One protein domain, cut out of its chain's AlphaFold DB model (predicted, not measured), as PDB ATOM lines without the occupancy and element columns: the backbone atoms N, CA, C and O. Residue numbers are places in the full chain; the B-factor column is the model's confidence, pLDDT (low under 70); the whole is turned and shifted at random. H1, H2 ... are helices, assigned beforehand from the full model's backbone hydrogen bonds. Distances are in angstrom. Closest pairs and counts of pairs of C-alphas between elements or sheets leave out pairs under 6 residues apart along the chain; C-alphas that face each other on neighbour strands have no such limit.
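AT A GLANCE: This is residues 230 to 295 of the 377 residues of the protein "PAPS_reduct domain-containing protein" of Subdoligranulum sp. AM16-9 (UniProt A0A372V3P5). One long helix, H2, makes the base of a flat, open frame; H1 meets it in a corner near its first end, and the shorter H3 packs steeply on its middle, on the side towards which H1 also stands. From the far end of H2 the chain folds back through residues 260 to 270 to H3, and beyond H3 residues 280 to 288 arch away to the small H4, which touches no helix. The printed part has 66 residues with four named helices, in the order H1, H2, H3, H4, and no named strand; the class is all helix. The whole is only just loose, close to compact, with a radius of gyration of the C-alphas of 13.2 A, and it spans 37 by 29 by 14 A.

HOW THE PARTS SIT: H2, residues 240 to 259, touches H3, residues 271 to 279, with its residues 246 to 254 alone. Their closest C-alphas, those of Phe 250 and Pro 271, are 5.0 A apart. The two run opposite ways at a steep tilt of 69 degrees, only just short of about perpendicular. H1, residues 230 to 238, is close to H2 but not clearly touching; the closest C-alphas, those of Phe 236 and Lys 243, are 5.6 A apart. The lines of H1 and H2 are only just about perpendicular, at 73 degrees. H1 is also close to H3 but not clearly touching, with the closest C-alphas, those of Arg 232 and Leu 279, 7.6 A apart; these two run opposite ways at a steep tilt of 45 degrees. H4, residues 289 to 293, is apart from H1, H2 and H3. In H1, H2, H3 and H4 every O i to N i+4 pair is within hydrogen-bond range.

IN THESE COORDINATES: H2 is the longest helix, 29.1 A from C-alpha 240 at (-46.223, -59.429, -56.181) to C-alpha 259 at (-18.779, -51.423, -50.938). H1 is 12.4 A long and begins with C-alpha 230 at (-52.706, -49.074, -47.585). H3 is 12.0 A long, and H4, five residues, ends with C-alpha 293 at (-26.238, -37.144, -42.163).

THE WHOLE: The two C-alphas farthest apart, those of Arg 238 and Gly 289, are 37.6 A apart. The printed part has no cut. The link from H1 to H2 is tight, the one from H3 to H4 is short, and the one from H2 to H3, 11 residues, is long. Residues 237 to 242, of which 240 to 242 belong to H2, stand free, as do residues 256 to 261, of which 256 to 259 belong to H2, and residues 285 to 290. The mean pLDDT of the printed part is 77.6; residues 265 to 268 and 281 to 295 are under 70, and H4 has a mean of 37.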
ATOM      1  N   VAL A 230     -51.598 -48.156 -47.254       91.12
ATOM      2  CA  VAL A 230     -52.706 -49.074 -47.585       91.12
ATOM      3  C   VAL A 230     -52.817 -49.304 -49.095       91.12
ATOM      4  O   VAL A 230     -52.915 -50.449 -49.531       91.12
ATOM      5  N   GLY A 231     -52.727 -48.230 -49.889       92.19
ATOM      6  CA  GLY A 231     -52.744 -48.318 -51.350       92.19
ATOM      7  C   GLY A 231     -51.526 -49.071 -51.878       92.19
ATOM      8  O   GLY A 231     -51.673 -50.035 -52.615       92.19
ATOM      9  N   ARG A 232     -50.321 -48.724 -51.416       94.19
ATOM     10  CA  ARG A 232     -49.080 -49.409 -51.830       94.19
ATOM     11  C   ARG A 232     -49.096 -50.900 -51.481       94.19
ATOM     12  O   ARG A 232     -48.657 -51.731 -52.267       94.19
ATOM     13  N   GLU A 233     -49.627 -51.267 -50.319       94.81
ATOM     14  CA  GLU A 233     -49.811 -52.668 -49.939       94.81
ATOM     15  C   GLU A 233     -50.811 -53.389 -50.846       94.81
ATOM     16  O   GLU A 233     -50.552 -54.525 -51.239       94.81
ATOM     17  N   GLN A 234     -51.933 -52.753 -51.198       95.00
ATOM     18  CA  GLN A 234     -52.885 -53.291 -52.172       95.00
ATOM     19  C   GLN A 234     -52.208 -53.525 -53.530       95.00
ATOM     20  O   GLN A 234     -52.327 -54.617 -54.083       95.00
ATOM     21  N   GLU A 235     -51.430 -52.557 -54.020       96.31
ATOM     22  CA  GLU A 235     -50.659 -52.679 -55.262       96.31
ATOM     23  C   GLU A 235     -49.679 -53.863 -55.198       96.31
ATOM     24  O   GLU A 235     -49.624 -54.683 -56.111       96.31
ATOM     25  N   PHE A 236     -48.929 -54.019 -54.101       97.19
ATOM     26  CA  PHE A 236     -47.972 -55.120 -53.957       97.19
ATOM     27  C   PHE A 236     -48.617 -56.492 -53.731       97.19
ATOM     28  O   PHE A 236     -48.000 -57.501 -54.076       97.19
ATOM     29  N   ARG A 237     -49.839 -56.552 -53.181       96.50
ATOM     30  CA  ARG A 237     -50.647 -57.784 -53.148       96.50
ATOM     31  C   ARG A 237     -51.122 -58.157 -54.553       96.50
ATOM     32  O   ARG A 237     -51.048 -59.327 -54.917       96.50
ATOM     33  N   ARG A 238     -51.566 -57.173 -55.343       96.75
ATOM     34  CA  ARG A 238     -52.039 -57.368 -56.722       96.75
ATOM     35  C   ARG A 238     -50.903 -57.747 -57.673       96.75
ATOM     36  O   ARG A 238     -51.063 -58.655 -58.484       96.75
ATOM     37  N   TRP A 239     -49.745 -57.102 -57.543       97.56
ATOM     38  CA  TRP A 239     -48.589 -57.314 -58.415       97.56
ATOM     39  C   TRP A 239     -47.326 -57.740 -57.632       97.56
ATOM     40  O   TRP A 239     -46.332 -57.003 -57.566       97.56
ATOM     41  N   PRO A 240     -47.292 -58.969 -57.077       97.62
ATOM     42  CA  PRO A 240     -46.223 -59.429 -56.181       97.62
ATOM     43  C   PRO A 240     -44.843 -59.517 -56.849       97.62
ATOM     44  O   PRO A 240     -43.813 -59.400 -56.183       97.62
ATOM     45  N   LYS A 241     -44.786 -59.661 -58.179       98.00
ATOM     46  CA  LYS A 241     -43.520 -59.647 -58.929       98.00
ATOM     47  C   LYS A 241     -42.796 -58.300 -58.829       98.00
ATOM     48  O   LYS A 241     -41.566 -58.289 -58.775       98.00
ATOM     49  N   PHE A 242     -43.527 -57.184 -58.738       97.75
ATOM     50  CA  PHE A 242     -42.915 -55.878 -58.485       97.75
ATOM     51  C   PHE A 242     -42.365 -55.802 -57.063       97.75
ATOM     52  O   PHE A 242     -41.224 -55.379 -56.900       97.75
ATOM     53  N   LYS A 243     -43.093 -56.302 -56.051       97.38
ATOM     54  CA  LYS A 243     -42.572 -56.406 -54.672       97.38
ATOM     55  C   LYS A 243     -41.248 -57.176 -54.634       97.38
ATOM     56  O   LYS A 243     -40.273 -56.696 -54.064       97.38
ATOM     57  N   ALA A 244     -41.188 -58.328 -55.302       98.06
ATOM     58  CA  ALA A 244     -39.963 -59.122 -55.398       98.06
ATOM     59  C   ALA A 244     -38.815 -58.354 -56.085       98.06
ATOM     60  O   ALA A 244     -37.664 -58.455 -55.666       98.06
ATOM     61  N   GLN A 245     -39.111 -57.557 -57.117       97.81
ATOM     62  CA  GLN A 245     -38.111 -56.719 -57.784       97.81
ATOM     63  C   GLN A 245     -37.613 -55.568 -56.895       97.81
ATOM     64  O   GLN A 245     -36.413 -55.281 -56.903       97.81
ATOM     65  N   TYR A 246     -38.488 -54.944 -56.099       97.44
ATOM     66  CA  TYR A 246     -38.090 -53.956 -55.092       97.44
ATOM     67  C   TYR A 246     -37.137 -54.569 -54.062       97.44
ATOM     68  O   TYR A 246     -36.056 -54.024 -53.853       97.44
ATOM     69  N   LEU A 247     -37.481 -55.731 -53.494       97.25
ATOM     70  CA  LEU A 247     -36.633 -56.444 -52.530       97.25
ATOM     71  C   LEU A 247     -35.253 -56.778 -53.115       97.25
ATOM     72  O   LEU A 247     -34.233 -56.457 -52.509       97.25
ATOM     73  N   ARG A 248     -35.191 -57.322 -54.340       97.81
ATOM     74  CA  ARG A 248     -33.905 -57.553 -55.027       97.81
ATOM     75  C   ARG A 248     -33.093 -56.269 -55.183       97.81
ATOM     76  O   ARG A 248     -31.892 -56.251 -54.925       97.81
ATOM     77  N   THR A 249     -33.749 -55.181 -55.584       96.94
ATOM     78  CA  THR A 249     -33.086 -53.885 -55.775       96.94
ATOM     79  C   THR A 249     -32.553 -53.336 -54.449       96.94
ATOM     80  O   THR A 249     -31.436 -52.829 -54.421       96.94
ATOM     81  N   PHE A 250     -33.287 -53.498 -53.345       94.62
ATOM     82  CA  PHE A 250     -32.812 -53.136 -52.007       94.62
ATOM     83  C   PHE A 250     -31.598 -53.949 -51.567       94.62
ATOM     84  O   PHE A 250     -30.665 -53.366 -51.018       94.62
ATOM     85  N   GLY A 251     -31.550 -55.247 -51.880       94.38
ATOM     86  CA  GLY A 251     -30.354 -56.068 -51.661       94.38
ATOM     87  C   GLY A 251     -29.120 -55.508 -52.364       94.38
ATOM     88  O   GLY A 251     -28.105 -55.255 -51.718       94.38
ATOM     89  N   HIS A 252     -29.232 -55.205 -53.658       94.06
ATOM     90  CA  HIS A 252     -28.123 -54.604 -54.406       94.06
ATOM     91  C   HIS A 252     -27.745 -53.211 -53.903       94.06
ATOM     92  O   HIS A 252     -26.576 -52.846 -53.904       94.06
ATOM     93  N   MET A 253     -28.713 -52.408 -53.465       90.62
ATOM     94  CA  MET A 253     -28.414 -51.098 -52.890       90.62
ATOM     95  C   MET A 253     -27.642 -51.204 -51.576       90.62
ATOM     96  O   MET A 253     -26.727 -50.417 -51.354       90.62
ATOM     97  N   LEU A 254     -28.005 -52.155 -50.714       89.25
ATOM     98  CA  LEU A 254     -27.301 -52.433 -49.464       89.25
ATOM     99  C   LEU A 254     -25.851 -52.855 -49.723       89.25
ATOM    100  O   LEU A 254     -24.936 -52.327 -49.097       89.25
ATOM    101  N   GLU A 255     -25.644 -53.760 -50.676       91.06
ATOM    102  CA  GLU A 255     -24.317 -54.192 -51.126       91.06
ATOM    103  C   GLU A 255     -23.495 -53.028 -51.700       91.06
ATOM    104  O   GLU A 255     -22.351 -52.807 -51.295       91.06
ATOM    105  N   ASP A 256     -24.106 -52.218 -52.569       86.19
ATOM    106  CA  ASP A 256     -23.466 -51.035 -53.139       86.19
ATOM    107  C   ASP A 256     -23.056 -50.026 -52.044       86.19
ATOM    108  O   ASP A 256     -21.998 -49.405 -52.140       86.19
ATOM    109  N   ARG A 257     -23.881 -49.838 -51.002       85.56
ATOM    110  CA  ARG A 257     -23.560 -48.949 -49.871       85.56
ATOM    111  C   ARG A 257     -22.380 -49.476 -49.062       85.56
ATOM    112  O   ARG A 257     -21.463 -48.707 -48.797       85.56
ATOM    113  N   ARG A 258     -22.374 -50.774 -48.736       86.00
ATOM    114  CA  ARG A 258     -21.270 -51.434 -48.011       86.00
ATOM    115  C   ARG A 258     -19.947 -51.297 -48.761       86.00
ATOM    116  O   ARG A 258     -18.946 -50.932 -48.160       86.00
ATOM    117  N   THR A 259     -19.969 -51.517 -50.075       86.50
ATOM    118  CA  THR A 259     -18.779 -51.423 -50.938       86.50
ATOM    119  C   THR A 259     -18.171 -50.018 -50.940       86.50
ATOM    120  O   THR A 259     -16.957 -49.864 -50.997       86.50
ATOM    121  N   LEU A 260     -19.011 -48.985 -50.851       79.25
ATOM    122  CA  LEU A 260     -18.584 -47.584 -50.838       79.25
ATOM    123  C   LEU A 260     -18.295 -47.045 -49.427       79.25
ATOM    124  O   LEU A 260     -18.086 -45.844 -49.277       79.25
ATOM    125  N   GLY A 261     -18.344 -47.888 -48.388       80.69
ATOM    126  CA  GLY A 261     -18.207 -47.446 -46.996       80.69
ATOM    127  C   GLY A 261     -19.325 -46.503 -46.537       80.69
ATOM    128  O   GLY A 261     -19.170 -45.795 -45.547       80.69
ATOM    129  N   LEU A 262     -20.455 -46.465 -47.254       75.19
ATOM    130  CA  LEU A 262     -21.603 -45.652 -46.872       75.19
ATOM    131  C   LEU A 262     -22.345 -46.329 -45.719       75.19
ATOM    132  O   LEU A 262     -22.566 -47.545 -45.754       75.19
ATOM    133  N   PRO A 263     -22.814 -45.558 -44.728       70.94
ATOM    134  CA  PRO A 263     -23.454 -46.132 -43.562       70.94
ATOM    135  C   PRO A 263     -24.751 -46.844 -43.966       70.94
ATOM    136  O   PRO A 263     -25.556 -46.339 -44.758       70.94
ATOM    137  N   VAL A 264     -24.949 -48.053 -43.451       71.00
ATOM    138  CA  VAL A 264     -26.194 -48.811 -43.595       71.00
ATOM    139  C   VAL A 264     -27.043 -48.532 -42.361       71.00
ATOM    140  O   VAL A 264     -26.523 -48.509 -41.251       71.00
ATOM    141  N   LEU A 265     -28.340 -48.284 -42.554       66.00
ATOM    142  CA  LEU A 265     -29.284 -48.136 -41.448       66.00
ATOM    143  C   LEU A 265     -29.248 -49.404 -40.590       66.00
ATOM    144  O   LEU A 265     -29.654 -50.457 -41.074       66.00
ATOM    145  N   GLU A 266     -28.817 -49.314 -39.329       61.12
ATOM    146  CA  GLU A 266     -28.743 -50.489 -38.445       61.12
ATOM    147  C   GLU A 266     -30.100 -51.205 -38.344       61.12
ATOM    148  O   GLU A 266     -30.178 -52.425 -38.481       61.12
ATOM    149  N   PHE A 267     -31.190 -50.434 -38.244       65.69
ATOM    150  CA  PHE A 267     -32.563 -50.949 -38.194       65.69
ATOM    151  C   PHE A 267     -33.132 -51.404 -39.554       65.69
ATOM    152  O   PHE A 267     -34.249 -51.919 -39.606       65.69
ATOM    153  N   ALA A 268     -32.402 -51.206 -40.657       66.44
ATOM    154  CA  ALA A 268     -32.781 -51.628 -42.005       66.44
ATOM    155  C   ALA A 268     -31.592 -52.265 -42.742       66.44
ATOM    156  O   ALA A 268     -31.192 -51.841 -43.827       66.44
ATOM    157  N   SER A 269     -31.027 -53.304 -42.127       78.44
ATOM    158  CA  SER A 269     -29.833 -54.007 -42.611       78.44
ATOM    159  C   SER A 269     -30.140 -55.121 -43.620       78.44
ATOM    160  O   SER A 269     -29.225 -55.591 -44.307       78.44
ATOM    161  N   THR A 270     -31.409 -55.536 -43.735       88.56
ATOM    162  CA  THR A 270     -31.884 -56.500 -44.743       88.56
ATOM    163  C   THR A 270     -32.818 -55.848 -45.771       88.56
ATOM    164  O   THR A 270     -33.434 -54.815 -45.482       88.56
ATOM    165  N   PRO A 271     -32.971 -56.441 -46.972       92.38
ATOM    166  CA  PRO A 271     -33.917 -55.953 -47.975       92.38
ATOM    167  C   PRO A 271     -35.356 -55.833 -47.463       92.38
ATOM    168  O   PRO A 271     -36.044 -54.870 -47.794       92.38
ATOM    169  N   GLU A 272     -35.805 -56.781 -46.640       93.81
ATOM    170  CA  GLU A 272     -37.147 -56.814 -46.054       93.81
ATOM    171  C   GLU A 272     -37.332 -55.680 -45.052       93.81
ATOM    172  O   GLU A 272     -38.331 -54.967 -45.112       93.81
ATOM    173  N   GLN A 273     -36.348 -55.458 -44.176       89.62
ATOM    174  CA  GLN A 273     -36.392 -54.353 -43.220       89.62
ATOM    175  C   GLN A 273     -36.382 -52.996 -43.938       89.62
ATOM    176  O   GLN A 273     -37.127 -52.095 -43.559       89.62
ATOM    177  N   TRP A 274     -35.596 -52.855 -45.012       87.50
ATOM    178  CA  TRP A 274     -35.593 -51.642 -45.835       87.50
ATOM    179  C   TRP A 274     -36.927 -51.440 -46.554       87.50
ATOM    180  O   TRP A 274     -37.429 -50.317 -46.623       87.50
ATOM    181  N   PHE A 275     -37.525 -52.516 -47.068       92.50
ATOM    182  CA  PHE A 275     -38.839 -52.471 -47.699       92.50
ATOM    183  C   PHE A 275     -39.918 -52.034 -46.713       92.50
ATOM    184  O   PHE A 275     -40.671 -51.114 -47.022       92.50
ATOM    185  N   GLU A 276     -39.954 -52.627 -45.521       91.12
ATOM    186  CA  GLU A 276     -40.896 -52.239 -44.472       91.12
ATOM    187  C   GLU A 276     -40.660 -50.800 -44.014       91.12
ATOM    188  O   GLU A 276     -41.611 -50.033 -43.895       91.12
ATOM    189  N   TRP A 277     -39.410 -50.374 -43.823       88.31
ATOM    190  CA  TRP A 277     -39.095 -48.976 -43.525       88.31
ATOM    191  C   TRP A 277     -39.597 -48.025 -44.622       88.31
ATOM    192  O   TRP A 277     -40.245 -47.027 -44.325       88.31
ATOM    193  N   TRP A 278     -39.359 -48.350 -45.893       89.75
ATOM    194  CA  TRP A 278     -39.795 -47.539 -47.031       89.75
ATOM    195  C   TRP A 278     -41.320 -47.545 -47.229       89.75
ATOM    196  O   TRP A 278     -41.890 -46.609 -47.803       89.75
ATOM    197  N   LEU A 279     -41.998 -48.606 -46.799       90.38
ATOM    198  CA  LEU A 279     -43.455 -48.732 -46.827       90.38
ATOM    199  C   LEU A 279     -44.120 -48.007 -45.649       90.38
ATOM    200  O   LEU A 279     -45.244 -47.516 -45.773       90.38
ATOM    201  N   ASN A 280     -43.426 -47.921 -44.514       81.19
ATOM    202  CA  ASN A 280     -43.846 -47.156 -43.356       81.19
ATOM    203  C   ASN A 280     -43.807 -45.659 -43.697       81.19
ATOM    204  O   ASN A 280     -42.772 -45.013 -43.596       81.19
ATOM    205  N   ASP A 281     -44.969 -45.093 -44.035       62.72
ATOM    206  CA  ASP A 281     -45.232 -43.658 -44.256       62.72
ATOM    207  C   ASP A 281     -44.892 -42.741 -43.058       62.72
ATOM    208  O   ASP A 281     -45.312 -41.580 -43.028       62.72
ATOM    209  N   LYS A 282     -44.159 -43.231 -42.051       52.72
ATOM    210  CA  LYS A 282     -43.633 -42.388 -40.989       52.72
ATOM    211  C   LYS A 282     -42.793 -41.311 -41.667       52.72
ATOM    212  O   LYS A 282     -41.741 -41.584 -42.248       52.72
ATOM    213  N   ALA A 283     -43.275 -40.067 -41.599       41.06
ATOM    214  CA  ALA A 283     -42.369 -38.934 -41.620       41.06
ATOM    215  C   ALA A 283     -41.241 -39.321 -40.667       41.06
ATOM    216  O   ALA A 283     -41.544 -39.827 -39.593       41.06
ATOM    217  N   ALA A 284     -39.984 -39.197 -41.083       36.34
ATOM    218  CA  ALA A 284     -38.881 -39.311 -40.148       36.34
ATOM    219  C   ALA A 284     -39.208 -38.368 -38.978       36.34
ATOM    220  O   ALA A 284     -39.116 -37.147 -39.136       36.34
ATOM    221  N   ASP A 285     -39.747 -38.929 -37.890       28.97
ATOM    222  CA  ASP A 285     -40.093 -38.224 -36.667       28.97
ATOM    223  C   ASP A 285     -38.824 -37.490 -36.302       28.97
ATOM    224  O   ASP A 285     -37.812 -38.168 -36.156       28.97
ATOM    225  N   LYS A 286     -38.878 -36.144 -36.327       33.47
ATOM    226  CA  LYS A 286     -37.738 -35.220 -36.194       33.47
ATOM    227  C   LYS A 286     -36.419 -35.964 -36.335       33.47
ATOM    228  O   LYS A 286     -35.860 -36.353 -35.316       33.47
ATOM    229  N   ALA A 287     -36.029 -36.220 -37.589       34.75
ATOM    230  CA  ALA A 287     -34.796 -36.912 -37.926       34.75
ATOM    231  C   ALA A 287     -33.713 -36.506 -36.926       34.75
ATOM    232  O   ALA A 287     -33.257 -35.360 -36.940       34.75
ATOM    233  N   ASP A 288     -33.390 -37.427 -36.017       32.38
ATOM    234  CA  ASP A 288     -32.232 -37.297 -35.150       32.38
ATOM    235  C   ASP A 288     -31.057 -36.954 -36.070       32.38
ATOM    236  O   ASP A 288     -31.026 -37.437 -37.207       32.38
ATOM    237  N   GLY A 289     -30.144 -36.073 -35.661       33.31
ATOM    238  CA  GLY A 289     -29.144 -35.472 -36.562       33.31
ATOM    239  C   GLY A 289     -28.379 -36.505 -37.409       33.31
ATOM    240  O   GLY A 289     -27.993 -36.227 -38.545       33.31
ATOM    241  N   ASN A 290     -28.287 -37.742 -36.912       40.62
ATOM    242  CA  ASN A 290     -27.747 -38.906 -37.608       40.62
ATOM    243  C   ASN A 290     -28.571 -39.410 -38.805       40.62
ATOM    244  O   ASN A 290     -27.980 -39.857 -39.781       40.62
ATOM    245  N   GLN A 291     -29.907 -39.332 -38.798       41.50
ATOM    246  CA  GLN A 291     -30.730 -39.686 -39.961       41.50
ATOM    247  C   GLN A 291     -30.509 -38.716 -41.121       41.50
ATOM    248  O   GLN A 291     -30.516 -39.161 -42.260       41.50
ATOM    249  N   LEU A 292     -30.289 -37.424 -40.855       34.06
ATOM    250  CA  LEU A 292     -30.023 -36.407 -41.883       34.06
ATOM    251  C   LEU A 292     -28.609 -36.523 -42.471       34.06
ATOM    252  O   LEU A 292     -28.461 -36.381 -43.681       34.06
ATOM    253  N   MET A 293     -27.599 -36.874 -41.665       36.91
ATOM    254  CA  MET A 293     -26.238 -37.144 -42.163       36.91
ATOM    255  C   MET A 293     -26.115 -38.464 -42.946       36.91
ATOM    256  O   MET A 293     -25.203 -38.630 -43.752       36.91
ATOM    257  N   LEU A 294     -27.044 -39.403 -42.752       38.88
ATOM    258  CA  LEU A 294     -27.057 -40.699 -43.442       38.88
ATOM    259  C   LEU A 294     -27.478 -40.620 -44.919       38.88
ATOM    260  O   LEU A 294     -27.210 -41.525 -45.726       38.88
ATOM    261  N   TRP A 295     -28.174 -39.542 -45.265       45.38
ATOM    262  CA  TRP A 295     -28.601 -39.248 -46.617       45.38
ATOM    263  C   TRP A 295     -27.621 -38.250 -47.217       45.38
ATOM    264  O   TRP A 295     -27.845 -37.053 -47.130       45.38
TER     265      TRP A 295